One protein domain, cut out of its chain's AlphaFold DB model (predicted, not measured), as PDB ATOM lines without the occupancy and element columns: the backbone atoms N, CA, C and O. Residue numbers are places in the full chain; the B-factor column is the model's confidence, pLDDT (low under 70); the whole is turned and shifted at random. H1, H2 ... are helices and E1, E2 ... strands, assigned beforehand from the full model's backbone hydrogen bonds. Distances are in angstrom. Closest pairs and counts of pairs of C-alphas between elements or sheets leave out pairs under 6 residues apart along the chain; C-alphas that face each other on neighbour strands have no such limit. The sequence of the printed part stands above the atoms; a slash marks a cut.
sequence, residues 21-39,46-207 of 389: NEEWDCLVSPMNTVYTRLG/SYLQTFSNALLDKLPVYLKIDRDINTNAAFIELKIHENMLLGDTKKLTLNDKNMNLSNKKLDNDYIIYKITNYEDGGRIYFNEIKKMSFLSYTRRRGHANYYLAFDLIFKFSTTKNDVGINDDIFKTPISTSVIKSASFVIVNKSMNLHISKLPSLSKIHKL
ATOM      1  N   ASN A  21     -21.699 -57.320  51.266       84.44
ATOM      2  CA  ASN A  21     -22.667 -56.971  50.227       84.44
ATOM      3  C   ASN A  21     -22.418 -55.569  49.680       84.44
ATOM      4  O   ASN A  21     -22.364 -54.589  50.426       84.44
ATOM      5  N   GLU A  22     -22.275 -55.493  48.361       86.88
ATOM      6  CA  GLU A  22     -22.287 -54.251  47.607       86.88
ATOM      7  C   GLU A  22     -23.727 -53.833  47.297       86.88
ATOM      8  O   GLU A  22     -24.566 -54.614  46.828       86.88
ATOM      9  N   GLU A  23     -24.002 -52.557  47.518       86.06
ATOM     10  CA  GLU A  23     -25.252 -51.907  47.166       86.06
ATOM     11  C   GLU A  23     -24.963 -50.661  46.344       86.06
ATOM     12  O   GLU A  23     -23.967 -49.965  46.555       86.06
ATOM     13  N   TRP A  24     -25.852 -50.388  45.392       87.00
ATOM     14  CA  TRP A  24     -25.732 -49.226  44.538       87.00
ATOM     15  C   TRP A  24     -27.064 -48.519  44.434       87.00
ATOM     16  O   TRP A  24     -28.052 -49.066  43.946       87.00
ATOM     17  N   ASP A  25     -27.066 -47.287  44.915       89.94
ATOM     18  CA  ASP A  25     -28.192 -46.386  44.807       89.94
ATOM     19  C   ASP A  25     -27.942 -45.368  43.687       89.94
ATOM     20  O   ASP A  25     -26.809 -44.929  43.470       89.94
ATOM     21  N   CYS A  26     -29.003 -44.994  42.978       93.06
ATOM     22  CA  CYS A  26     -28.970 -44.014  41.904       93.06
ATOM     23  C   CYS A  26     -30.145 -43.053  42.076       93.06
ATOM     24  O   CYS A  26     -31.304 -43.462  41.999       93.06
ATOM     25  N   LEU A  27     -29.832 -41.781  42.310       93.88
ATOM     26  CA  LEU A  27     -30.781 -40.676  42.374       93.88
ATOM     27  C   LEU A  27     -30.696 -39.873  41.077       93.88
ATOM     28  O   LEU A  27     -29.616 -39.425  40.693       93.88
ATOM     29  N   VAL A  28     -31.837 -39.636  40.435       91.44
ATOM     30  CA  VAL A  28     -31.919 -38.696  39.309       91.44
ATOM     31  C   VAL A  28     -32.286 -37.326  39.858       91.44
ATOM     32  O   VAL A  28     -33.301 -37.192  40.532       91.44
ATOM     33  N   SER A  29     -31.503 -36.297  39.558       89.88
ATOM     34  CA  SER A  29     -31.806 -34.912  39.923       89.88
ATOM     35  C   SER A  29     -31.953 -34.069  38.661       89.88
ATOM     36  O   SER A  29     -31.089 -34.148  37.784       89.88
ATOM     37  N   PRO A  30     -32.978 -33.207  38.550       86.19
ATOM     38  CA  PRO A  30     -32.952 -32.169  37.535       86.19
ATOM     39  C   PRO A  30     -31.744 -31.264  37.797       86.19
ATOM     40  O   PRO A  30     -31.389 -30.991  38.949       86.19
ATOM     41  N   MET A  31     -31.102 -30.793  36.730       82.81
ATOM     42  CA  MET A  31     -30.154 -29.692  36.878       82.81
ATOM     43  C   MET A  31     -30.923 -28.412  37.199       82.81
ATOM     44  O   MET A  31     -32.089 -28.278  36.842       82.81
ATOM     45  N   ASN A  32     -30.264 -27.457  37.847       69.38
ATOM     46  CA  ASN A  32     -30.755 -26.090  37.990       69.38
ATOM     47  C   ASN A  32     -29.659 -25.143  37.507       69.38
ATOM     48  O   ASN A  32     -28.485 -25.348  37.809       69.38
ATOM     49  N   THR A  33     -30.026 -24.118  36.738       61.22
ATOM     50  CA  THR A  33     -29.082 -23.074  36.328       61.22
ATOM     51  C   THR A  33     -29.517 -21.744  36.897       61.22
ATOM     52  O   THR A  33     -30.702 -21.411  36.926       61.22
ATOM     53  N   VAL A  34     -28.528 -20.997  37.381       52.97
ATOM     54  CA  VAL A  34     -28.706 -19.638  37.873       52.97
ATOM     55  C   VAL A  34     -28.189 -18.698  36.798       52.97
ATOM     56  O   VAL A  34     -27.003 -18.714  36.469       52.97
ATOM     57  N   TYR A  35     -29.082 -17.887  36.240       55.31
ATOM     58  CA  TYR A  35     -28.707 -16.848  35.290       55.31
ATOM     59  C   TYR A  35     -28.581 -15.505  35.981       55.31
ATOM     60  O   TYR A  35     -29.531 -15.038  36.607       55.31
ATOM     61  N   THR A  36     -27.440 -14.851  35.779       47.75
ATOM     62  CA  THR A  36     -27.235 -13.453  36.157       47.75
ATOM     63  C   THR A  36     -27.384 -12.587  34.910       47.75
ATOM     64  O   THR A  36     -26.568 -12.661  33.989       47.75
ATOM     65  N   ARG A  37     -28.433 -11.760  34.848       45.84
ATOM     66  CA  ARG A  37     -28.577 -10.756  33.785       45.84
ATOM     67  C   ARG A  37     -27.715  -9.545  34.143       45.84
ATOM     68  O   ARG A  37     -28.031  -8.828  35.086       45.84
ATOM     69  N   LEU A  38     -26.636  -9.311  33.399       47.19
ATOM     70  CA  LEU A  38     -25.868  -8.068  33.494       47.19
ATOM     71  C   LEU A  38     -26.645  -6.964  32.765       47.19
ATOM     72  O   LEU A  38     -26.604  -6.868  31.540       47.19
ATOM     73  N   GLY A  39     -27.412  -6.177  33.518       47.38
ATOM     74  CA  GLY A  39     -27.935  -4.894  33.057       47.38
ATOM     75  C   GLY A  39     -26.899  -3.797  33.289       47.38
ATOM     76  O   GLY A  39     -26.214  -3.801  34.311       47.38
ATOM     77  N   SER A  46     -30.895 -12.896  40.068       50.34
ATOM     78  CA  SER A  46     -30.619 -14.289  39.735       50.34
ATOM     79  C   SER A  46     -31.942 -15.015  39.509       50.34
ATOM     80  O   SER A  46     -32.781 -15.086  40.404       50.34
ATOM     81  N   TYR A  47     -32.144 -15.559  38.310       51.19
ATOM     82  CA  TYR A  47     -33.300 -16.413  38.029       51.19
ATOM     83  C   TYR A  47     -32.858 -17.869  38.100       51.19
ATOM     84  O   TYR A  47     -31.921 -18.266  37.401       51.19
ATOM     85  N   LEU A  48     -33.529 -18.655  38.944       51.06
ATOM     86  CA  LEU A  48     -33.426 -20.108  38.923       51.06
ATOM     87  C   LEU A  48     -34.295 -20.609  37.770       51.06
ATOM     88  O   LEU A  48     -35.518 -20.499  37.826       51.06
ATOM     89  N   GLN A  49     -33.677 -21.141  36.719       60.44
ATOM     90  CA  GLN A  49     -34.416 -21.836  35.673       60.44
ATOM     91  C   GLN A  49     -34.355 -23.339  35.945       60.44
ATOM     92  O   GLN A  49     -33.290 -23.958  35.861       60.44
ATOM     93  N   THR A  50     -35.504 -23.918  36.296       56.62
ATOM     94  CA  THR A  50     -35.682 -25.372  36.378       56.62
ATOM     95  C   THR A  50     -35.866 -25.917  34.966       56.62
ATOM     96  O   THR A  50     -36.660 -25.396  34.180       56.62
ATOM     97  N   PHE A  51     -35.100 -26.943  34.618       66.00
ATOM     98  CA  PHE A  51     -35.098 -27.508  33.275       66.00
ATOM     99  C   PHE A  51     -36.339 -28.382  33.055       66.00
ATOM    100  O   PHE A  51     -36.726 -29.151  33.935       66.00
ATOM    101  N   SER A  52     -36.953 -28.288  31.872       66.75
ATOM    102  CA  SER A  52     -38.027 -29.202  31.469       66.75
ATOM    103  C   SER A  52     -37.426 -30.445  30.824       66.75
ATOM    104  O   SER A  52     -36.763 -30.350  29.794       66.75
ATOM    105  N   ASN A  53     -37.684 -31.612  31.414       77.62
ATOM    106  CA  ASN A  53     -37.249 -32.911  30.903       77.62
ATOM    107  C   ASN A  53     -38.405 -33.691  30.241       77.62
ATOM    108  O   ASN A  53     -38.360 -34.914  30.132       77.62
ATOM    109  N   ALA A  54     -39.440 -32.991  29.762       79.94
ATOM    110  CA  ALA A  54     -40.665 -33.589  29.217       79.94
ATOM    111  C   ALA A  54     -40.439 -34.540  28.024       79.94
ATOM    112  O   ALA A  54     -41.221 -35.462  27.812       79.94
ATOM    113  N   LEU A  55     -39.358 -34.367  27.250       84.56
ATOM    114  CA  LEU A  55     -39.020 -35.296  26.164       84.56
ATOM    115  C   LEU A  55     -38.740 -36.720  26.674       84.56
ATOM    116  O   LEU A  55     -39.002 -37.677  25.946       84.56
ATOM    117  N   LEU A  56     -38.294 -36.877  27.926       88.81
ATOM    118  CA  LEU A  56     -38.059 -38.184  28.551       88.81
ATOM    119  C   LEU A  56     -39.349 -38.977  28.817       88.81
ATOM    120  O   LEU A  56     -39.260 -40.170  29.089       88.81
ATOM    121  N   ASP A  57     -40.536 -38.360  28.750       85.06
ATOM    122  CA  ASP A  57     -41.806 -39.099  28.854       85.06
ATOM    123  C   ASP A  57     -42.075 -39.966  27.616       85.06
ATOM    124  O   ASP A  57     -42.744 -40.992  27.711       85.06
ATOM    125  N   LYS A  58     -41.560 -39.556  26.451       89.50
ATOM    126  CA  LYS A  58     -41.728 -40.277  25.179       89.50
ATOM    127  C   LYS A  58     -40.453 -40.987  24.741       89.50
ATOM    128  O   LYS A  58     -40.531 -42.035  24.111       89.50
ATOM    129  N   LEU A  59     -39.298 -40.403  25.050       93.12
ATOM    130  CA  LEU A  59     -37.991 -40.814  24.552       93.12
ATOM    131  C   LEU A  59     -37.051 -41.057  25.749       93.12
ATOM    132  O   LEU A  59     -36.222 -40.205  26.054       93.12
ATOM    133  N   PRO A  60     -37.188 -42.174  26.479       93.62
ATOM    134  CA  PRO A  60     -36.351 -42.451  27.644       93.62
ATOM    135  C   PRO A  60     -34.865 -42.536  27.280       93.62
ATOM    136  O   PRO A  60     -34.502 -42.943  26.170       93.62
ATOM    137  N   VAL A  61     -34.014 -42.203  28.249       95.00
ATOM    138  CA  VAL A  61     -32.572 -42.465  28.178       95.00
ATOM    139  C   VAL A  61     -32.286 -43.778  28.887       95.00
ATOM    140  O   VAL A  61     -32.757 -43.997  30.002       95.00
ATOM    141  N   TYR A  62     -31.493 -44.637  28.255       96.06
ATOM    142  CA  TYR A  62     -31.064 -45.898  28.849       96.06
ATOM    143  C   TYR A  62     -29.580 -45.823  29.171       96.06
ATOM    144  O   TYR A  62     -28.770 -45.432  28.327       96.06
ATOM    145  N   LEU A  63     -29.231 -46.218  30.387       96.31
ATOM    146  CA  LEU A  63     -27.858 -46.302  30.858       96.31
ATOM    147  C   LEU A  63     -27.607 -47.715  31.360       96.31
ATOM    148  O   LEU A  63     -28.337 -48.190  32.221       96.31
ATOM    149  N   LYS A  64     -26.560 -48.366  30.871       95.44
ATOM    150  CA  LYS A  64     -26.064 -49.639  31.387       95.44
ATOM    151  C   LYS A  64     -24.606 -49.479  31.776       95.44
ATOM    152  O   LYS A  64     -23.822 -48.912  31.024       95.44
ATOM    153  N   ILE A  65     -24.246 -49.970  32.952       95.19
ATOM    154  CA  ILE A  65     -22.880 -49.958  33.459       95.19
ATOM    155  C   ILE A  65     -22.514 -51.390  33.820       95.19
ATOM    156  O   ILE A  65     -23.063 -51.948  34.768       95.19
ATOM    157  N   ASP A  66     -21.593 -51.981  33.067       92.81
ATOM    158  CA  ASP A  66     -21.057 -53.315  33.311       92.81
ATOM    159  C   ASP A  66     -19.692 -53.214  34.008       92.81
ATOM    160  O   ASP A  66     -18.808 -52.477  33.570       92.81
ATOM    161  N   ARG A  67     -19.498 -53.987  35.081       89.56
ATOM    162  CA  ARG A  67     -18.217 -54.126  35.784       89.56
ATOM    163  C   ARG A  67     -17.382 -55.237  35.160       89.56
ATOM    164  O   ARG A  67     -17.862 -56.362  35.001       89.56
ATOM    165  N   ASP A  68     -16.117 -54.967  34.871       86.12
ATOM    166  CA  ASP A  68     -15.107 -56.016  34.777       86.12
ATOM    167  C   ASP A  68     -14.776 -56.504  36.186       86.12
ATOM    168  O   ASP A  68     -14.254 -55.735  36.990       86.12
ATOM    169  N   ILE A  69     -15.086 -57.756  36.511       80.12
ATOM    170  CA  ILE A  69     -14.876 -58.260  37.873       80.12
ATOM    171  C   ILE A  69     -13.376 -58.316  38.197       80.12
ATOM    172  O   ILE A  69     -12.994 -57.907  39.287       80.12
ATOM    173  N   ASN A  70     -12.528 -58.648  37.214       77.50
ATOM    174  CA  ASN A  70     -11.085 -58.825  37.402       77.50
ATOM    175  C   ASN A  70     -10.310 -57.512  37.566       77.50
ATOM    176  O   ASN A  70      -9.313 -57.466  38.284       77.50
ATOM    177  N   THR A  71     -10.719 -56.458  36.852       82.50
ATOM    178  CA  THR A  71      -9.994 -55.170  36.825       82.50
ATOM    179  C   THR A  71     -10.773 -54.020  37.454       82.50
ATOM    180  O   THR A  71     -10.271 -52.900  37.513       82.50
ATOM    181  N   ASN A  72     -12.011 -54.272  37.894       84.75
ATOM    182  CA  ASN A  72     -12.952 -53.271  38.400       84.75
ATOM    183  C   ASN A  72     -13.234 -52.115  37.412       84.75
ATOM    184  O   ASN A  72     -13.760 -51.064  37.774       84.75
ATOM    185  N   ALA A  73     -12.910 -52.291  36.133       91.19
ATOM    186  CA  ALA A  73     -13.213 -51.305  35.111       91.19
ATOM    187  C   ALA A  73     -14.708 -51.238  34.810       91.19
ATOM    188  O   ALA A  73     -15.408 -52.249  34.867       91.19
ATOM    189  N   ALA A  74     -15.183 -50.053  34.444       93.62
ATOM    190  CA  ALA A  74     -16.552 -49.838  34.015       93.62
ATOM    191  C   ALA A  74     -16.644 -49.760  32.489       93.62
ATOM    192  O   ALA A  74     -15.920 -49.000  31.843       93.62
ATOM    193  N   PHE A  75     -17.592 -50.503  31.930       94.94
ATOM    194  CA  PHE A  75     -18.050 -50.358  30.556       94.94
ATOM    195  C   PHE A  75     -19.437 -49.730  30.591       94.94
ATOM    196  O   PHE A  75     -20.381 -50.327  31.104       94.94
ATOM    197  N   ILE A  76     -19.551 -48.510  30.083       96.50
ATOM    198  CA  ILE A  76     -20.788 -47.739  30.112       96.50
ATOM    199  C   ILE A  76     -21.394 -47.758  28.710       96.50
ATOM    200  O   ILE A  76     -20.777 -47.294  27.752       96.50
ATOM    201  N   GLU A  77     -22.613 -48.267  28.588       96.88
ATOM    202  CA  GLU A  77     -23.435 -48.126  27.393       96.88
ATOM    203  C   GLU A  77     -24.551 -47.120  27.662       96.88
ATOM    204  O   GLU A  77     -25.303 -47.228  28.630       96.88
ATOM    205  N   LEU A  78     -24.649 -46.121  26.797       96.38
ATOM    206  CA  LEU A  78     -25.599 -45.031  26.932       96.38
ATOM    207  C   LEU A  78     -26.380 -44.878  25.633       96.38
ATOM    208  O   LEU A  78     -25.801 -44.544  24.600       96.38
ATOM    209  N   LYS A  79     -27.696 -45.061  25.696       96.31
ATOM    210  CA  LYS A  79     -28.604 -44.942  24.554       96.31
ATOM    211  C   LYS A  79     -29.507 -43.721  24.733       96.31
ATOM    212  O   LYS A  79     -30.337 -43.681  25.639       96.31
ATOM    213  N   ILE A  80     -29.333 -42.730  23.857       94.56
ATOM    214  CA  ILE A  80     -30.054 -41.448  23.869       94.56
ATOM    215  C   ILE A  80     -30.657 -41.196  22.490       94.56
ATOM    216  O   ILE A  80     -30.000 -41.412  21.475       94.56
ATOM    217  N   HIS A  81     -31.898 -40.716  22.447       94.69
ATOM    218  CA  HIS A  81     -32.552 -40.350  21.196       94.69
ATOM    219  C   HIS A  81     -31.915 -39.094  20.576       94.69
ATOM    220  O   HIS A  81     -31.640 -38.121  21.279       94.69
ATOM    221  N   GLU A  82     -31.740 -39.059  19.255       90.69
ATOM    222  CA  GLU A  82     -31.054 -37.965  18.548       90.69
ATOM    223  C   GLU A  82     -31.654 -36.571  18.814       90.69
ATOM    224  O   GLU A  82     -30.914 -35.607  19.006       90.69
ATOM    225  N   ASN A  83     -32.983 -36.478  18.946       88.25
ATOM    226  CA  ASN A  83     -33.715 -35.260  19.300       88.25
ATOM    227  C   ASN A  83     -33.258 -34.613  20.618       88.25
ATOM    228  O   ASN A  83     -33.313 -33.392  20.762       88.25
ATOM    229  N   MET A  84     -32.773 -35.405  21.577       86.75
ATOM    230  CA  MET A  84     -32.238 -34.895  22.849       86.75
ATOM    231  C   MET A  84     -30.830 -34.322  22.718       86.75
ATOM    232  O   MET A  84     -30.325 -33.689  23.642       86.75
ATOM    233  N   LEU A  85     -30.197 -34.550  21.572       84.38
ATOM    234  CA  LEU A  85     -28.852 -34.121  21.239       84.38
ATOM    235  C   LEU A  85     -28.874 -33.058  20.136       84.38
ATOM    236  O   LEU A  85     -27.851 -32.849  19.497       84.38
ATOM    237  N   LEU A  86     -29.993 -32.376  19.882       80.31
ATOM    238  CA  LEU A  86     -30.072 -31.327  18.853       80.31
ATOM    239  C   LEU A  86     -29.433 -29.997  19.278       80.31
ATOM    240  O   LEU A  86     -29.206 -29.136  18.432       80.31
ATOM    241  N   GLY A  87     -29.122 -29.820  20.566       77.00
ATOM    242  CA  GLY A  87     -28.522 -28.590  21.076       77.00
ATOM    243  C   GLY A  87     -27.104 -28.330  20.563       77.00
ATOM    244  O   GLY A  87     -26.305 -29.255  20.429       77.00
ATOM    245  N   ASP A  88     -26.769 -27.058  20.340       79.19
ATOM    246  CA  ASP A  88     -25.426 -26.619  19.921       79.19
ATOM    247  C   ASP A  88     -24.370 -26.980  20.982       79.19
ATOM    248  O   ASP A  88     -23.224 -27.291  20.666       79.19
ATOM    249  N   THR A  89     -24.759 -26.948  22.259       80.00
ATOM    250  CA  THR A  89     -23.951 -27.424  23.382       80.00
ATOM    251  C   THR A  89     -24.438 -28.801  23.809       80.00
ATOM    252  O   THR A  89     -25.616 -28.970  24.125       80.00
ATOM    253  N   LYS A  90     -23.523 -29.774  23.853       86.69
ATOM    254  CA  LYS A  90     -23.757 -31.139  24.338       86.69
ATOM    255  C   LYS A  90     -22.606 -31.490  25.263       86.69
ATOM    256  O   LYS A  90     -21.464 -31.557  24.819       86.69
ATOM    257  N   LYS A  91     -22.894 -31.663  26.545       87.69
ATOM    258  CA  LYS A  91     -21.897 -32.021  27.546       87.69
ATOM    259  C   LYS A  91     -22.361 -33.259  28.283       87.69
ATOM    260  O   LYS A  91     -23.479 -33.313  28.793       87.69
ATOM    261  N   LEU A  92     -21.469 -34.234  28.315       91.62
ATOM    262  CA  LEU A  92     -21.656 -35.480  29.017       91.62
ATOM    263  C   LEU A  92     -20.399 -35.750  29.837       91.62
ATOM    264  O   LEU A  92     -19.324 -36.001  29.288       91.62
ATOM    265  N   THR A  93     -20.542 -35.646  31.152       95.06
ATOM    266  CA  THR A  93     -19.431 -35.813  32.088       95.06
ATOM    267  C   THR A  93     -19.702 -36.912  33.087       95.06
ATOM    268  O   THR A  93     -20.840 -37.132  33.490       95.06
ATOM    269  N   LEU A  94     -18.627 -37.545  33.534       95.94
ATOM    270  CA  LEU A  94     -18.604 -38.461  34.658       95.94
ATOM    271  C   LEU A  94     -17.580 -37.940  35.664       95.94
ATOM    272  O   LEU A  94     -16.440 -37.670  35.295       95.94
ATOM    273  N   ASN A  95     -17.993 -37.774  36.920       94.06
ATOM    274  CA  ASN A  95     -17.186 -37.179  37.987       94.06
ATOM    275  C   ASN A  95     -16.521 -35.862  37.535       94.06
ATOM    276  O   ASN A  95     -15.319 -35.671  37.700       94.06
ATOM    277  N   ASP A  96     -17.312 -35.007  36.877       92.94
ATOM    278  CA  ASP A  96     -16.915 -33.715  36.299       92.94
ATOM    279  C   ASP A  96     -15.868 -33.762  35.163       92.94
ATOM    280  O   ASP A  96     -15.505 -32.718  34.617       92.94
ATOM    281  N   LYS A  97     -15.441 -34.955  34.729       95.69
ATOM    282  CA  LYS A  97     -14.562 -35.163  33.568       95.69
ATOM    283  C   LYS A  97     -15.361 -35.518  32.319       95.69
ATOM    284  O   LYS A  97     -16.358 -36.235  32.398       95.69
ATOM    285  N   ASN A  98     -14.920 -35.052  31.152       94.75
ATOM    286  CA  ASN A  98     -15.566 -35.394  29.885       94.75
ATOM    287  C   ASN A  98     -15.339 -36.868  29.532       94.75
ATOM    288  O   ASN A  98     -14.227 -37.393  29.646       94.75
ATOM    289  N   MET A  99     -16.403 -37.527  29.084       93.56
ATOM    290  CA  MET A  99     -16.341 -38.911  28.624       93.56
ATOM    291  C   MET A  99     -15.963 -38.988  27.145       93.56
ATOM    292  O   MET A  99     -16.397 -38.156  26.353       93.56
ATOM    293  N   ASN A 100     -15.199 -40.009  26.747       93.19
ATOM    294  CA  ASN A 100     -14.876 -40.227  25.340       93.19
ATOM    295  C   ASN A 100     -16.089 -40.810  24.592       93.19
ATOM    296  O   ASN A 100     -16.472 -41.959  24.809       93.19
ATOM    297  N   LEU A 101     -16.671 -40.021  23.685       91.56
ATOM    298  CA  LEU A 101     -17.871 -40.377  22.914       91.56
ATOM    299  C   LEU A 101     -17.576 -40.804  21.465       91.56
ATOM    300  O   LEU A 101     -18.477 -40.802  20.622       91.56
ATOM    301  N   SER A 102     -16.318 -41.133  21.151       90.81
ATOM    302  CA  SER A 102     -15.891 -41.509  19.793       90.81
ATOM    303  C   SER A 102     -16.527 -42.813  19.303       90.81
ATOM    304  O   SER A 102     -16.907 -42.910  18.136       90.81
ATOM    305  N   ASN A 103     -16.693 -43.797  20.190       92.69
ATOM    306  CA  ASN A 103     -17.314 -45.073  19.862       92.69
ATOM    307  C   ASN A 103     -18.836 -44.979  20.004       92.69
ATOM    308  O   ASN A 103     -19.392 -45.070  21.104       92.69
ATOM    309  N   LYS A 104     -19.509 -44.776  18.871       93.19
ATOM    310  CA  LYS A 104     -20.963 -44.656  18.795       93.19
ATOM    311  C   LYS A 104     -21.538 -45.458  17.638       93.19
ATOM    312  O   LYS A 104     -20.913 -45.592  16.588       93.19
ATOM    313  N   LYS A 105     -22.769 -45.927  17.814       94.88
ATOM    314  CA  LYS A 105     -23.566 -46.591  16.783       94.88
ATOM    315  C   LYS A 105     -24.943 -45.936  16.704       94.88
ATOM    316  O   LYS A 105     -25.520 -45.596  17.732       94.88
ATOM    317  N   LEU A 106     -25.456 -45.780  15.487       92.75
ATOM    318  CA  LEU A 106     -26.851 -45.413  15.250       92.75
ATOM    319  C   LEU A 106     -27.726 -46.671  15.268       92.75
ATOM    320  O   LEU A 106     -27.374 -47.695  14.679       92.75
ATOM    321  N   ASP A 107     -28.846 -46.577  15.967       91.31
ATOM    322  CA  ASP A 107     -29.868 -47.609  16.102       91.31
ATOM    323  C   ASP A 107     -31.236 -46.936  15.947       91.31
ATOM    324  O   ASP A 107     -31.821 -46.453  16.920       91.31
ATOM    325  N   ASN A 108     -31.707 -46.840  14.701       91.56
ATOM    326  CA  ASN A 108     -32.834 -45.986  14.306       91.56
ATOM    327  C   ASN A 108     -32.613 -44.537  14.787       91.56
ATOM    328  O   ASN A 108     -31.533 -43.986  14.579       91.56
ATOM    329  N   ASP A 109     -33.592 -43.955  15.481       93.62
ATOM    330  CA  ASP A 109     -33.540 -42.585  16.007       93.62
ATOM    331  C   ASP A 109     -32.719 -42.459  17.311       93.62
ATOM    332  O   ASP A 109     -32.704 -41.414  17.969       93.62
ATOM    333  N   TYR A 110     -32.035 -43.530  17.727       95.81
ATOM    334  CA  TYR A 110     -31.178 -43.548  18.907       95.81
ATOM    335  C   TYR A 110     -29.695 -43.605  18.547       95.81
ATOM    336  O   TYR A 110     -29.257 -44.314  17.642       95.81
ATOM    337  N   ILE A 111     -28.895 -42.909  19.349       94.69
ATOM    338  CA  ILE A 111     -27.440 -43.009  19.355       94.69
ATOM    339  C   ILE A 111     -27.030 -43.799  20.596       94.69
ATOM    340  O   ILE A 111     -27.384 -43.440  21.720       94.69
ATOM    341  N   ILE A 112     -26.272 -44.871  20.381       96.75
ATOM    342  CA  ILE A 112     -25.687 -45.705  21.430       96.75
ATOM    343  C   ILE A 112     -24.204 -45.366  21.534       96.75
ATOM    344  O   ILE A 112     -23.447 -45.617  20.596       96.75
ATOM    345  N   TYR A 113     -23.786 -44.822  22.672       95.81
ATOM    346  CA  TYR A 113     -22.389 -44.585  23.019       95.81
ATOM    347  C   TYR A 113     -21.849 -45.749  23.845       95.81
ATOM    348  O   TYR A 113     -22.486 -46.168  24.809       95.81
ATOM    349  N   LYS A 114     -20.655 -46.233  23.491       96.38
ATOM    350  CA  LYS A 114     -19.905 -47.230  24.265       96.38
ATOM    351  C   LYS A 114     -18.667 -46.570  24.853       96.38
ATOM    352  O   LYS A 114     -17.735 -46.238  24.128       96.38
ATOM    353  N   ILE A 115     -18.678 -46.366  26.162       96.00
ATOM    354  CA  ILE A 115     -17.727 -45.518  26.874       96.00
ATOM    355  C   ILE A 115     -16.944 -46.377  27.865       96.00
ATOM    356  O   ILE A 115     -17.513 -47.007  28.754       96.00
ATOM    357  N   THR A 116     -15.622 -46.384  27.720       94.12
ATOM    358  CA  THR A 116     -14.694 -47.115  28.605       94.12
ATOM    359  C   THR A 116     -13.634 -46.208  29.231       94.12
ATOM    360  O   THR A 116     -12.995 -46.571  30.222       94.12
ATOM    361  N   ASN A 117     -13.445 -45.018  28.653       95.81
ATOM    362  CA  ASN A 117     -12.390 -44.075  28.997       95.81
ATOM    363  C   ASN A 117     -12.930 -42.634  28.987       95.81
ATOM    364  O   ASN A 117     -13.915 -42.317  28.311       95.81
ATOM    365  N   TYR A 118     -12.246 -41.752  29.706       96.31
ATOM    366  CA  TYR A 118     -12.379 -40.303  29.584       96.31
ATOM    367  C   TYR A 118     -11.727 -39.799  28.282       96.31
ATOM    368  O   TYR A 118     -11.000 -40.537  27.611       96.31
ATOM    369  N   GLU A 119     -11.984 -38.541  27.902       93.81
ATOM    370  CA  GLU A 119     -11.379 -37.924  26.701       93.81
ATOM    371  C   GLU A 119      -9.842 -37.879  26.745       93.81
ATOM    372  O   GLU A 119      -9.200 -37.984  25.704       93.81
ATOM    373  N   ASP A 120      -9.251 -37.780  27.939       93.06
ATOM    374  CA  ASP A 120      -7.797 -37.814  28.161       93.06
ATOM    375  C   ASP A 120      -7.186 -39.227  28.050       93.06
ATOM    376  O   ASP A 120      -5.979 -39.401  28.208       93.06
ATOM    377  N   GLY A 121      -8.008 -40.248  27.780       93.56
ATOM    378  CA  GLY A 121      -7.603 -41.648  27.696       93.56
ATOM    379  C   GLY A 121      -7.626 -42.396  29.032       93.56
ATOM    380  O   GLY A 121      -7.482 -43.621  29.030       93.56
ATOM    381  N   GLY A 122      -7.863 -41.721  30.161       94.81
ATOM    382  CA  GLY A 122      -7.957 -42.354  31.476       94.81
ATOM    383  C   GLY A 122      -9.087 -43.385  31.544       94.81
ATOM    384  O   GLY A 122     -10.184 -43.152  31.039       94.81
ATOM    385  N   ARG A 123      -8.835 -44.540  32.168       94.31
ATOM    386  CA  ARG A 123      -9.840 -45.604  32.337       94.31
ATOM    387  C   ARG A 123     -10.872 -45.213  33.396       94.31
ATOM    388  O   ARG A 123     -10.540 -44.542  34.370       94.31
ATOM    389  N   ILE A 124     -12.112 -45.660  33.219       94.31
ATOM    390  CA  ILE A 124     -13.179 -45.473  34.205       94.31
ATOM    391  C   ILE A 124     -13.256 -46.715  35.101       94.31
ATOM    392  O   ILE A 124     -13.404 -47.830  34.598       94.31
ATOM    393  N   TYR A 125     -13.187 -46.529  36.420       92.31
ATOM    394  CA  TYR A 125     -13.377 -47.595  37.408       92.31
ATOM    395  C   TYR A 125     -14.798 -47.583  37.973       92.31
ATOM    396  O   TYR A 125     -15.374 -46.526  38.220       92.31
ATOM    397  N   PHE A 126     -15.365 -48.768  38.181       91.12
ATOM    398  CA  PHE A 126     -16.765 -48.968  38.549       91.12
ATOM    399  C   PHE A 126     -17.109 -48.389  39.927       91.12
ATOM    400  O   PHE A 126     -18.051 -47.612  40.058       91.12
ATOM    401  N   ASN A 127     -16.304 -48.703  40.942       86.69
ATOM    402  CA  ASN A 127     -16.463 -48.195  42.312       86.69
ATOM    403  C   ASN A 127     -16.198 -46.680  42.458       86.69
ATOM    404  O   ASN A 127     -16.506 -46.102  43.500       86.69
ATOM    405  N   GLU A 128     -15.632 -46.027  41.440       89.88
ATOM    406  CA  GLU A 128     -15.369 -44.587  41.443       89.88
ATOM    407  C   GLU A 128     -16.514 -43.770  40.834       89.88
ATOM    408  O   GLU A 128     -16.498 -42.542  40.925       89.88
ATOM    409  N   ILE A 129     -17.519 -44.408  40.227       93.25
ATOM    410  CA  ILE A 129     -18.661 -43.727  39.605       93.25
ATOM    411  C   ILE A 129     -19.523 -43.072  40.692       93.25
ATOM    412  O   ILE A 129     -20.224 -43.751  41.441       93.25
ATOM    413  N   LYS A 130     -19.486 -41.735  40.763       94.56
ATOM    414  CA  LYS A 130     -20.235 -40.937  41.752       94.56
ATOM    415  C   LYS A 130     -21.293 -40.058  41.113       94.56
ATOM    416  O   LYS A 130     -22.381 -39.911  41.661       94.56
ATOM    417  N   LYS A 131     -20.990 -39.447  39.968       95.12
ATOM    418  CA  LYS A 131     -21.917 -38.519  39.317       95.12
ATOM    419  C   LYS A 131     -21.780 -38.554  37.808       95.12
ATOM    420  O   LYS A 131     -20.682 -38.351  37.305       95.12
ATOM    421  N   MET A 132     -22.884 -38.735  37.094       95.38
ATOM    422  CA  MET A 132     -22.939 -38.539  35.646       95.38
ATOM    423  C   MET A 132     -23.875 -37.380  35.321       95.38
ATOM    424  O   MET A 132     -24.986 -37.327  35.837       95.38
ATOM    425  N   SER A 133     -23.435 -36.463  34.472       93.56
ATOM    426  CA  SER A 133     -24.176 -35.248  34.140       93.56
ATOM    427  C   SER A 133     -24.445 -35.185  32.651       93.56
ATOM    428  O   SER A 133     -23.525 -35.338  31.844       93.56
ATOM    429  N   PHE A 134     -25.694 -34.900  32.303       91.00
ATOM    430  CA  PHE A 134     -26.146 -34.720  30.931       91.00
ATOM    431  C   PHE A 134     -26.647 -33.303  30.746       91.00
ATOM    432  O   PHE A 134     -27.479 -32.839  31.521       91.00
ATOM    433  N   LEU A 135     -26.169 -32.630  29.703       88.81
ATOM    434  CA  LEU A 135     -26.613 -31.289  29.359       88.81
ATOM    435  C   LEU A 135     -26.635 -31.111  27.841       88.81
ATOM    436  O   LEU A 135     -25.597 -31.196  27.186       88.81
ATOM    437  N   SER A 136     -27.807 -30.809  27.283       88.25
ATOM    438  CA  SER A 136     -27.960 -30.395  25.890       88.25
ATOM    439  C   SER A 136     -28.851 -29.165  25.756       88.25
ATOM    440  O   SER A 136     -29.999 -29.157  26.210       88.25
ATOM    441  N   TYR A 137     -28.321 -28.113  25.129       84.06
ATOM    442  CA  TYR A 137     -29.044 -26.864  24.889       84.06
ATOM    443  C   TYR A 137     -28.470 -26.068  23.716       84.06
ATOM    444  O   TYR A 137     -27.300 -26.197  23.361       84.06
ATOM    445  N   THR A 138     -29.288 -25.184  23.153       82.50
ATOM    446  CA  THR A 138     -28.861 -24.149  22.201       82.50
ATOM    447  C   THR A 138     -28.993 -22.785  22.871       82.50
ATOM    448  O   THR A 138     -30.059 -22.449  23.388       82.50
ATOM    449  N   ARG A 139     -27.934 -21.968  22.867       72.94
ATOM    450  CA  ARG A 139     -27.971 -20.605  23.425       72.94
ATOM    451  C   ARG A 139     -28.116 -19.576  22.314       72.94
ATOM    452  O   ARG A 139     -27.278 -19.507  21.424       72.94
ATOM    453  N   ARG A 140     -29.131 -18.716  22.397       75.00
ATOM    454  CA  ARG A 140     -29.316 -17.574  21.487       75.00
ATOM    455  C   ARG A 140     -29.727 -16.334  22.271       75.00
ATOM    456  O   ARG A 140     -30.667 -16.384  23.052       75.00
ATOM    457  N   ARG A 141     -29.020 -15.217  22.043       64.81
ATOM    458  CA  ARG A 141     -29.360 -13.859  22.530       64.81
ATOM    459  C   ARG A 141     -29.899 -13.828  23.975       64.81
ATOM    460  O   ARG A 141     -31.027 -13.424  24.212       64.81
ATOM    461  N   GLY A 142     -29.089 -14.276  24.935       62.38
ATOM    462  CA  GLY A 142     -29.439 -14.237  26.365       62.38
ATOM    463  C   GLY A 142     -30.367 -15.354  26.859       62.38
ATOM    464  O   GLY A 142     -30.524 -15.484  28.066       62.38
ATOM    465  N   HIS A 143     -30.896 -16.197  25.971       65.00
ATOM    466  CA  HIS A 143     -31.753 -17.334  26.309       65.00
ATOM    467  C   HIS A 143     -31.080 -18.666  25.960       65.00
ATOM    468  O   HIS A 143     -30.338 -18.764  24.978       65.00
ATOM    469  N   ALA A 144     -31.343 -19.700  26.758       68.81
ATOM    470  CA  ALA A 144     -30.985 -21.081  26.454       68.81
ATOM    471  C   ALA A 144     -32.264 -21.888  26.193       68.81
ATOM    472  O   ALA A 144     -33.186 -21.875  27.006       68.81
ATOM    473  N   ASN A 145     -32.324 -22.556  25.041       73.56
ATOM    474  CA  ASN A 145     -33.341 -23.553  24.740       73.56
ATOM    475  C   ASN A 145     -32.797 -24.929  25.125       73.56
ATOM    476  O   ASN A 145     -31.840 -25.402  24.506       73.56
ATOM    477  N   TYR A 146     -33.371 -25.533  26.158       73.31
ATOM    478  CA  TYR A 146     -32.898 -26.788  26.728       73.31
ATOM    479  C   TYR A 146     -33.628 -27.977  26.130       73.31
ATOM    480  O   TYR A 146     -34.855 -27.991  26.085       73.31
ATOM    481  N   TYR A 147     -32.860 -28.985  25.730       78.06
ATOM    482  CA  TYR A 147     -33.395 -30.247  25.225       78.06
ATOM    483  C   TYR A 147     -33.368 -31.331  26.303       78.06
ATOM    484  O   TYR A 147     -34.300 -32.124  26.401       78.06
ATOM    485  N   LEU A 148     -32.311 -31.354  27.121       86.44
ATOM    486  CA  LEU A 148     -32.137 -32.334  28.188       86.44
ATOM    487  C   LEU A 148     -31.157 -31.811  29.241       86.44
ATOM    488  O   LEU A 148     -30.073 -31.348  28.878       86.44
ATOM    489  N   ALA A 149     -31.503 -31.908  30.528       87.81
ATOM    490  CA  ALA A 149     -30.531 -31.677  31.595       87.81
ATOM    491  C   ALA A 149     -30.881 -32.397  32.901       87.81
ATOM    492  O   ALA A 149     -31.902 -32.114  33.537       87.81
ATOM    493  N   PHE A 150     -30.004 -33.299  33.328       90.31
ATOM    494  CA  PHE A 150     -30.131 -33.997  34.602       90.31
ATOM    495  C   PHE A 150     -28.780 -34.522  35.085       90.31
ATOM    496  O   PHE A 150     -27.857 -34.758  34.302       90.31
ATOM    497  N   ASP A 151     -28.700 -34.728  36.393       92.56
ATOM    498  CA  ASP A 151     -27.618 -35.424  37.066       92.56
ATOM    499  C   ASP A 151     -28.098 -36.802  37.527       92.56
ATOM    500  O   ASP A 151     -29.197 -36.946  38.061       92.56
ATOM    501  N   LEU A 152     -27.250 -37.809  37.361       94.12
ATOM    502  CA  LEU A 152     -27.355 -39.101  38.028       94.12
ATOM    503  C   LEU A 152     -26.335 -39.126  39.152       94.12
ATOM    504  O   LEU A 152     -25.133 -39.023  38.904       94.12
ATOM    505  N   ILE A 153     -26.818 -39.244  40.381       94.50
ATOM    506  CA  ILE A 153     -26.001 -39.292  41.587       94.50
ATOM    507  C   ILE A 153     -25.972 -40.735  42.062       94.50
ATOM    508  O   ILE A 153     -26.995 -41.310  42.433       94.50
ATOM    509  N   PHE A 154     -24.782 -41.310  42.040       93.56
ATOM    510  CA  PHE A 154     -24.510 -42.690  42.380       93.56
ATOM    511  C   PHE A 154     -23.941 -42.769  43.794       93.56
ATOM    512  O   PHE A 154     -22.962 -42.095  44.121       93.56
ATOM    513  N   LYS A 155     -24.532 -43.620  44.633       89.19
ATOM    514  CA  LYS A 155     -24.004 -43.935  45.961       89.19
ATOM    515  C   LYS A 155     -23.722 -45.426  46.038       89.19
ATOM    516  O   LYS A 155     -24.639 -46.235  46.128       89.19
ATOM    517  N   PHE A 156     -22.442 -45.761  45.981       85.19
ATOM    518  CA  PHE A 156     -21.951 -47.111  46.209       85.19
ATOM    519  C   PHE A 156     -21.685 -47.307  47.704       85.19
ATOM    520  O   PHE A 156     -21.064 -46.452  48.342       85.19
ATOM    521  N   SER A 157     -22.160 -48.412  48.269       82.81
ATOM    522  CA  SER A 157     -21.920 -48.770  49.667       82.81
ATOM    523  C   SER A 157     -21.587 -50.244  49.815       82.81
ATOM    524  O   SER A 157     -22.144 -51.094  49.125       82.81
ATOM    525  N   THR A 158     -20.707 -50.539  50.765       80.06
ATOM    526  CA  THR A 158     -20.369 -51.896  51.187       80.06
ATOM    527  C   THR A 158     -20.864 -52.118  52.610       80.06
ATOM    528  O   THR A 158     -20.643 -51.295  53.497       80.06
ATOM    529  N   THR A 159     -21.552 -53.233  52.836       79.62
ATOM    530  CA  THR A 159     -21.925 -53.707  54.175       79.62
ATOM    531  C   THR A 159     -21.110 -54.948  54.519       79.62
ATOM    532  O   THR A 159     -20.913 -55.818  53.668       79.62
ATOM    533  N   LYS A 160     -20.610 -55.001  55.758       77.50
ATOM    534  CA  LYS A 160     -19.803 -56.091  56.321       77.50
ATOM    535  C   LYS A 160     -20.395 -56.483  57.671       77.50
ATOM    536  O   LYS A 160     -20.670 -55.601  58.483       77.50
ATOM    537  N   ASN A 161     -20.568 -57.780  57.901       73.56
ATOM    538  CA  ASN A 161     -20.883 -58.329  59.216       73.56
ATOM    539  C   ASN A 161     -19.812 -59.346  59.614       73.56
ATOM    540  O   ASN A 161     -19.761 -60.433  59.044       73.56
ATOM    541  N   ASP A 162     -18.979 -58.988  60.592       63.56
ATOM    542  CA  ASP A 162     -17.895 -59.830  61.102       63.56
ATOM    543  C   ASP A 162     -18.258 -60.397  62.467       63.56
ATOM    544  O   ASP A 162     -17.776 -59.945  63.509       63.56
ATOM    545  N   VAL A 163     -19.131 -61.395  62.488       57.22
ATOM    546  CA  VAL A 163     -19.379 -62.122  63.732       57.22
ATOM    547  C   VAL A 163     -18.141 -62.975  64.033       57.22
ATOM    548  O   VAL A 163     -17.951 -64.010  63.408       57.22
ATOM    549  N   GLY A 164     -17.280 -62.516  64.951       53.81
ATOM    550  CA  GLY A 164     -16.277 -63.330  65.661       53.81
ATOM    551  C   GLY A 164     -15.419 -64.276  64.806       53.81
ATOM    552  O   GLY A 164     -15.188 -65.410  65.211       53.81
ATOM    553  N   ILE A 165     -14.964 -63.825  63.632       56.62
ATOM    554  CA  ILE A 165     -14.382 -64.662  62.561       56.62
ATOM    555  C   ILE A 165     -13.167 -65.494  63.009       56.62
ATOM    556  O   ILE A 165     -12.982 -66.603  62.516       56.62
ATOM    557  N   ASN A 166     -12.374 -64.999  63.964       55.47
ATOM    558  CA  ASN A 166     -11.024 -65.509  64.223       55.47
ATOM    559  C   ASN A 166     -10.941 -66.988  64.661       55.47
ATOM    560  O   ASN A 166      -9.889 -67.594  64.471       55.47
ATOM    561  N   ASP A 167     -12.024 -67.589  65.176       51.62
ATOM    562  CA  ASP A 167     -12.030 -68.994  65.628       51.62
ATOM    563  C   ASP A 167     -13.072 -69.892  64.920       51.62
ATOM    564  O   ASP A 167     -13.137 -71.089  65.208       51.62
ATOM    565  N   ASP A 168     -13.896 -69.363  64.000       65.44
ATOM    566  CA  ASP A 168     -15.084 -70.092  63.508       65.44
ATOM    567  C   ASP A 168     -15.320 -70.083  61.989       65.44
ATOM    568  O   ASP A 168     -16.412 -70.436  61.527       65.44
ATOM    569  N   ILE A 169     -14.292 -69.762  61.188       73.38
ATOM    570  CA  ILE A 169     -14.396 -69.780  59.714       73.38
ATOM    571  C   ILE A 169     -14.862 -71.135  59.157       73.38
ATOM    572  O   ILE A 169     -15.464 -71.200  58.090       73.38
ATOM    573  N   PHE A 170     -14.603 -72.227  59.881       77.75
ATOM    574  CA  PHE A 170     -14.977 -73.582  59.475       77.75
ATOM    575  C   PHE A 170     -16.434 -73.936  59.784       77.75
ATOM    576  O   PHE A 170     -16.957 -74.885  59.203       77.75
ATOM    577  N   LYS A 171     -17.098 -73.206  60.690       75.25
ATOM    578  CA  LYS A 171     -18.505 -73.462  61.042       75.25
ATOM    579  C   LYS A 171     -19.456 -72.418  60.471       75.25
ATOM    580  O   LYS A 171     -20.645 -72.701  60.338       75.25
ATOM    581  N   THR A 172     -18.944 -71.245  60.101       72.81
ATOM    582  CA  THR A 172     -19.754 -70.155  59.558       72.81
ATOM    583  C   THR A 172     -19.544 -70.017  58.047       72.81
ATOM    584  O   THR A 172     -18.451 -69.647  57.620       72.81
ATOM    585  N   PRO A 173     -20.569 -70.273  57.209       74.81
ATOM    586  CA  PRO A 173     -20.463 -70.023  55.779       74.81
ATOM    587  C   PRO A 173     -20.302 -68.524  55.527       74.81
ATOM    588  O   PRO A 173     -21.007 -67.702  56.121       74.81
ATOM    589  N   ILE A 174     -19.400 -68.175  54.614       81.75
ATOM    590  CA  ILE A 174     -19.146 -66.781  54.249       81.75
ATOM    591  C   ILE A 174     -19.864 -66.483  52.940       81.75
ATOM    592  O   ILE A 174     -19.698 -67.210  51.962       81.75
ATOM    593  N   SER A 175     -20.669 -65.423  52.916       84.81
ATOM    594  CA  SER A 175     -21.331 -64.957  51.696       84.81
ATOM    595  C   SER A 175     -20.754 -63.623  51.240       84.81
ATOM    596  O   SER A 175     -20.499 -62.727  52.042       84.81
ATOM    597  N   THR A 176     -20.555 -63.465  49.942       84.31
ATOM    598  CA  THR A 176     -20.143 -62.202  49.338       84.31
ATOM    599  C   THR A 176     -20.988 -61.903  48.112       84.31
ATOM    600  O   THR A 176     -21.311 -62.795  47.340       84.31
ATOM    601  N   SER A 177     -21.387 -60.652  47.946       86.38
ATOM    602  CA  SER A 177     -22.300 -60.191  46.910       86.38
ATOM    603  C   SER A 177     -21.718 -58.936  46.277       86.38
ATOM    604  O   SER A 177     -21.591 -57.902  46.937       86.38
ATOM    605  N   VAL A 178     -21.349 -59.041  45.001       86.75
ATOM    606  CA  VAL A 178     -20.741 -57.950  44.226       86.75
ATOM    607  C   VAL A 178     -21.608 -57.587  43.035       86.75
ATOM    608  O   VAL A 178     -22.220 -58.455  42.407       86.75
ATOM    609  N   ILE A 179     -21.677 -56.303  42.704       88.81
ATOM    610  CA  ILE A 179     -22.492 -55.832  41.586       88.81
ATOM    611  C   ILE A 179     -21.737 -56.076  40.284       88.81
ATOM    612  O   ILE A 179     -20.626 -55.585  40.086       88.81
ATOM    613  N   LYS A 180     -22.360 -56.828  39.374       88.25
ATOM    614  CA  LYS A 180     -21.825 -57.122  38.040       88.25
ATOM    615  C   LYS A 180     -22.249 -56.087  37.011       88.25
ATOM    616  O   LYS A 180     -21.459 -55.750  36.126       88.25
ATOM    617  N   SER A 181     -23.487 -55.622  37.102       90.88
ATOM    618  CA  SER A 181     -24.027 -54.619  36.195       90.88
ATOM    619  C   SER A 181     -25.213 -53.899  36.810       90.88
ATOM    620  O   SER A 181     -25.963 -54.469  37.601       90.88
ATOM    621  N   ALA A 182     -25.392 -52.643  36.419       92.50
ATOM    622  CA  ALA A 182     -26.581 -51.869  36.730       92.50
ATOM    623  C   ALA A 182     -27.093 -51.195  35.460       92.50
ATOM    624  O   ALA A 182     -26.330 -50.560  34.733       92.50
ATOM    625  N   SER A 183     -28.384 -51.348  35.193       93.19
ATOM    626  CA  SER A 183     -29.083 -50.697  34.093       93.19
ATOM    627  C   SER A 183     -30.176 -49.800  34.649       93.19
ATOM    628  O   SER A 183     -30.842 -50.159  35.616       93.19
ATOM    629  N   PHE A 184     -30.362 -48.646  34.029       94.19
ATOM    630  CA  PHE A 184     -31.274 -47.601  34.455       94.19
ATOM    631  C   PHE A 184     -32.047 -47.071  33.252       94.19
ATOM    632  O   PHE A 184     -31.466 -46.805  32.197       94.19
ATOM    633  N   VAL A 185     -33.352 -46.886  33.430       94.94
ATOM    634  CA  VAL A 185     -34.240 -46.226  32.473       94.94
ATOM    635  C   VAL A 185     -34.629 -44.875  33.058       94.94
ATOM    636  O   VAL A 185     -35.364 -44.792  34.042       94.94
ATOM    637  N   ILE A 186     -34.111 -43.804  32.467       94.25
ATOM    638  CA  ILE A 186     -34.356 -42.438  32.910       94.25
ATOM    639  C   ILE A 186     -35.552 -41.884  32.133       94.25
ATOM    640  O   ILE A 186     -35.513 -41.756  30.907       94.25
ATOM    641  N   VAL A 187     -36.604 -41.531  32.870       92.62
ATOM    642  CA  VAL A 187     -37.852 -40.938  32.365       92.62
ATOM    643  C   VAL A 187     -38.119 -39.617  33.086       92.62
ATOM    644  O   VAL A 187     -37.562 -39.356  34.146       92.62
ATOM    645  N   ASN A 188     -39.003 -38.760  32.581       88.69
ATOM    646  CA  ASN A 188     -39.275 -37.481  33.256       88.69
ATOM    647  C   ASN A 188     -39.830 -37.698  34.682       88.69
ATOM    648  O   ASN A 188     -39.437 -37.021  35.628       88.69
ATOM    649  N   LYS A 189     -40.671 -38.728  34.864       86.75
ATOM    650  CA  LYS A 189     -41.186 -39.141  36.182       86.75
ATOM    651  C   LYS A 189     -40.111 -39.628  37.156       86.75
ATOM    652  O   LYS A 189     -40.399 -39.715  38.343       86.75
ATOM    653  N   SER A 190     -38.907 -39.963  36.688       87.12
ATOM    654  CA  SER A 190     -37.831 -40.427  37.562       87.12
ATOM    655  C   SER A 190     -37.080 -39.293  38.255       87.12
ATOM    656  O   SER A 190     -36.245 -39.559  39.112       87.12
ATOM    657  N   MET A 191     -37.353 -38.034  37.898       88.75
ATOM    658  CA  MET A 191     -36.709 -36.872  38.509       88.75
ATOM    659  C   MET A 191     -37.007 -36.804  40.010       88.75
ATOM    660  O   MET A 191     -38.156 -36.889  40.435       88.75
ATOM    661  N   ASN A 192     -35.957 -36.613  40.804       85.12
ATOM    662  CA  ASN A 192     -35.946 -36.664  42.267       85.12
ATOM    663  C   ASN A 192     -36.306 -38.037  42.866       85.12
ATOM    664  O   ASN A 192     -36.667 -38.108  44.041       85.12
ATOM    665  N   LEU A 193     -36.205 -39.127  42.095       86.31
ATOM    666  CA  LEU A 193     -36.420 -40.490  42.587       86.31
ATOM    667  C   LEU A 193     -35.117 -41.285  42.685       86.31
ATOM    668  O   LEU A 193     -34.213 -41.163  41.855       86.31
ATOM    669  N   HIS A 194     -35.079 -42.171  43.681       88.81
ATOM    670  CA  HIS A 194     -34.100 -43.249  43.790       88.81
ATOM    671  C   HIS A 194     -34.498 -44.385  42.840       88.81
ATOM    672  O   HIS A 194     -35.244 -45.290  43.218       88.81
ATOM    673  N   ILE A 195     -34.051 -44.315  41.587       88.38
ATOM    674  CA  ILE A 195     -34.484 -45.244  40.535       88.38
ATOM    675  C   ILE A 195     -34.029 -46.680  40.780       88.38
ATOM    676  O   ILE A 195     -34.742 -47.595  40.393       88.38
ATOM    677  N   SER A 196     -32.915 -46.872  41.492       82.00
ATOM    678  CA  SER A 196     -32.387 -48.167  41.967       82.00
ATOM    679  C   SER A 196     -33.392 -48.989  42.796       82.00
ATOM    680  O   SER A 196     -33.282 -50.209  42.885       82.00
ATOM    681  N   LYS A 197     -34.372 -48.320  43.424       83.62
ATOM    682  CA  LYS A 197     -35.413 -48.935  44.265       83.62
ATOM    683  C   LYS A 197     -36.669 -49.301  43.477       83.62
ATOM    684  O   LYS A 197     -37.617 -49.829  44.053       83.62
ATOM    685  N   LEU A 198     -36.699 -48.993  42.181       85.56
ATOM    686  CA  LEU A 198     -37.827 -49.225  41.290       85.56
ATOM    687  C   LEU A 198     -37.415 -50.279  40.255       85.56
ATOM    688  O   LEU A 198     -36.719 -49.931  39.300       85.56
ATOM    689  N   PRO A 199     -37.836 -51.549  40.402       81.62
ATOM    690  CA  PRO A 199     -37.479 -52.609  39.456       81.62
ATOM    691  C   PRO A 199     -37.909 -52.304  38.014       81.62
ATOM    692  O   PRO A 199     -37.231 -52.679  37.073       81.62
ATOM    693  N   SER A 200     -38.988 -51.540  37.820       83.25
ATOM    694  CA  SER A 200     -39.447 -51.125  36.486       83.25
ATOM    695  C   SER A 200     -38.532 -50.116  35.778       83.25
ATOM    696  O   SER A 200     -38.662 -49.924  34.572       83.25
ATOM    697  N   LEU A 201     -37.647 -49.437  36.514       88.62
ATOM    698  CA  LEU A 201     -36.732 -48.415  35.990       88.62
ATOM    699  C   LEU A 201     -35.263 -48.745  36.258       88.62
ATOM    700  O   LEU A 201     -34.380 -47.996  35.837       88.62
ATOM    701  N   SER A 202     -34.982 -49.836  36.966       91.19
ATOM    702  CA  SER A 202     -33.625 -50.242  37.282       91.19
ATOM    703  C   SER A 202     -33.484 -51.745  37.385       91.19
ATOM    704  O   SER A 202     -34.340 -52.459  37.905       91.19
ATOM    705  N   LYS A 203     -32.324 -52.200  36.947       90.25
ATOM    706  CA  LYS A 203     -31.991 -53.604  36.863       90.25
ATOM    707  C   LYS A 203     -30.564 -53.797  37.316       90.25
ATOM    708  O   LYS A 203     -29.641 -53.291  36.681       90.25
ATOM    709  N   ILE A 204     -30.386 -54.479  38.435       90.12
ATOM    710  CA  ILE A 204     -29.090 -54.666  39.079       90.12
ATOM    711  C   ILE A 204     -28.804 -56.153  39.120       90.12
ATOM    712  O   ILE A 204     -29.530 -56.914  39.758       90.12
ATOM    713  N   HIS A 205     -27.715 -56.551  38.472       88.62
ATOM    714  CA  HIS A 205     -27.229 -57.919  38.510       88.62
ATOM    715  C   HIS A 205     -26.089 -58.042  39.508       88.62
ATOM    716  O   HIS A 205     -25.150 -57.239  39.501       88.62
ATOM    717  N   LYS A 206     -26.160 -59.066  40.355       88.44
ATOM    718  CA  LYS A 206     -25.179 -59.344  41.402       88.44
ATOM    719  C   LYS A 206     -24.629 -60.755  41.268       88.44
ATOM    720  O   LYS A 206     -25.364 -61.682  40.946       88.44
ATOM    721  N   LEU A 207     -23.343 -60.915  41.552       87.25
ATOM    722  CA  LEU A 207     -22.726 -62.217  41.765       87.25
ATOM    723  C   LEU A 207     -22.730 -62.489  43.264       87.25
ATOM    724  O   LEU A 207     -21.963 -61.868  43.999       87.25
TER     725      LEU A 207
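This is residues 21 to 39 and 46 to 207 of the 389 residues of an uncharacterized protein of Mycoplasma phocidae (UniProt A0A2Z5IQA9). Two twisted sheets lie partly face to face as a sandwich, with E7, E8, E5, E4, E11 and E12 in one layer and E1, E10, E9 and E6 in the other. Long strands carry the body out at both ends: at one, residues 166 to 171 stick out beyond E10 and E11, and at the other the small ribbon E2 and E3 continues from E1. The printed part has 181 residues, with two named helices and twelve named strands in the order E1 E2 E3 H1 E4 E5 H2 E6 E7 E8 E9 E10 E11 E12; the three sheets, in the orders E7 E8 E5 E4 E11 E12, E1 E10 E9 E6 and E2 E3, are antiparallel, and the class is mostly strand. The whole is only just loose, close to compact, with a radius of gyration of the C-alphas of 19.3 A and spans of 73 by 36 by 32 A.

E1, residues 21 to 30, begins at C-alpha 21 (-22.667, -56.971, 50.227), is 29.7 A long and runs on into E2, residues 32 to 36, at 40 degrees. E3 is residues 46 to 50, H1 54 to 57, E4 61 to 67, E5 74 to 81, H2 82 to 85, E6 89 to 94, E7 104 to 107 and E8 110 to 115. E9, residues 131 to 140, is 28.5 A long. E10, residues 143 to 161, measures 53.7 A and bends by 57 degrees at residue 147. E11, residues 174 to 186, is 35.8 A long, and E12, residues 202 to 207, ends at C-alpha 207 (-22.726, -62.217, 41.765).

The facing parts of the two large sheets are 10.8 A centre to centre, with their strands at 27 degrees. In the six-stranded sheet, N 64 of E4 and O 77 of E5, a hairpin, are 2.8 A apart, within hydrogen-bond range, as are N 184 of E11 and O 63 of E4 at 2.8 A. In the other, N 153 of E10 and O 27 of E1 are 2.8 A apart, also within range. Between the sheets, the closest C-alphas of E1 and E11 are those of Asn 21 and Ser 177, 4.6 A apart. H1 and H2 only graze both sheets; each is too short for an O i to N i+4 pair, and its one O i to N i+3 pair is within range.

The C-alphas of Gly 39 and Phe 170, 74.7 A apart, are the two farthest apart. Residues 40 to 45 are not printed, and the gap across this cut is 11.8 A. The links E8 to E9, E10 to E11 and E11 to E12 are long. The mean pLDDT of the printed part is 84.2; it is under 70 at residues 32 to 39, 46 to 52, 141 to 144 and 162 to 168.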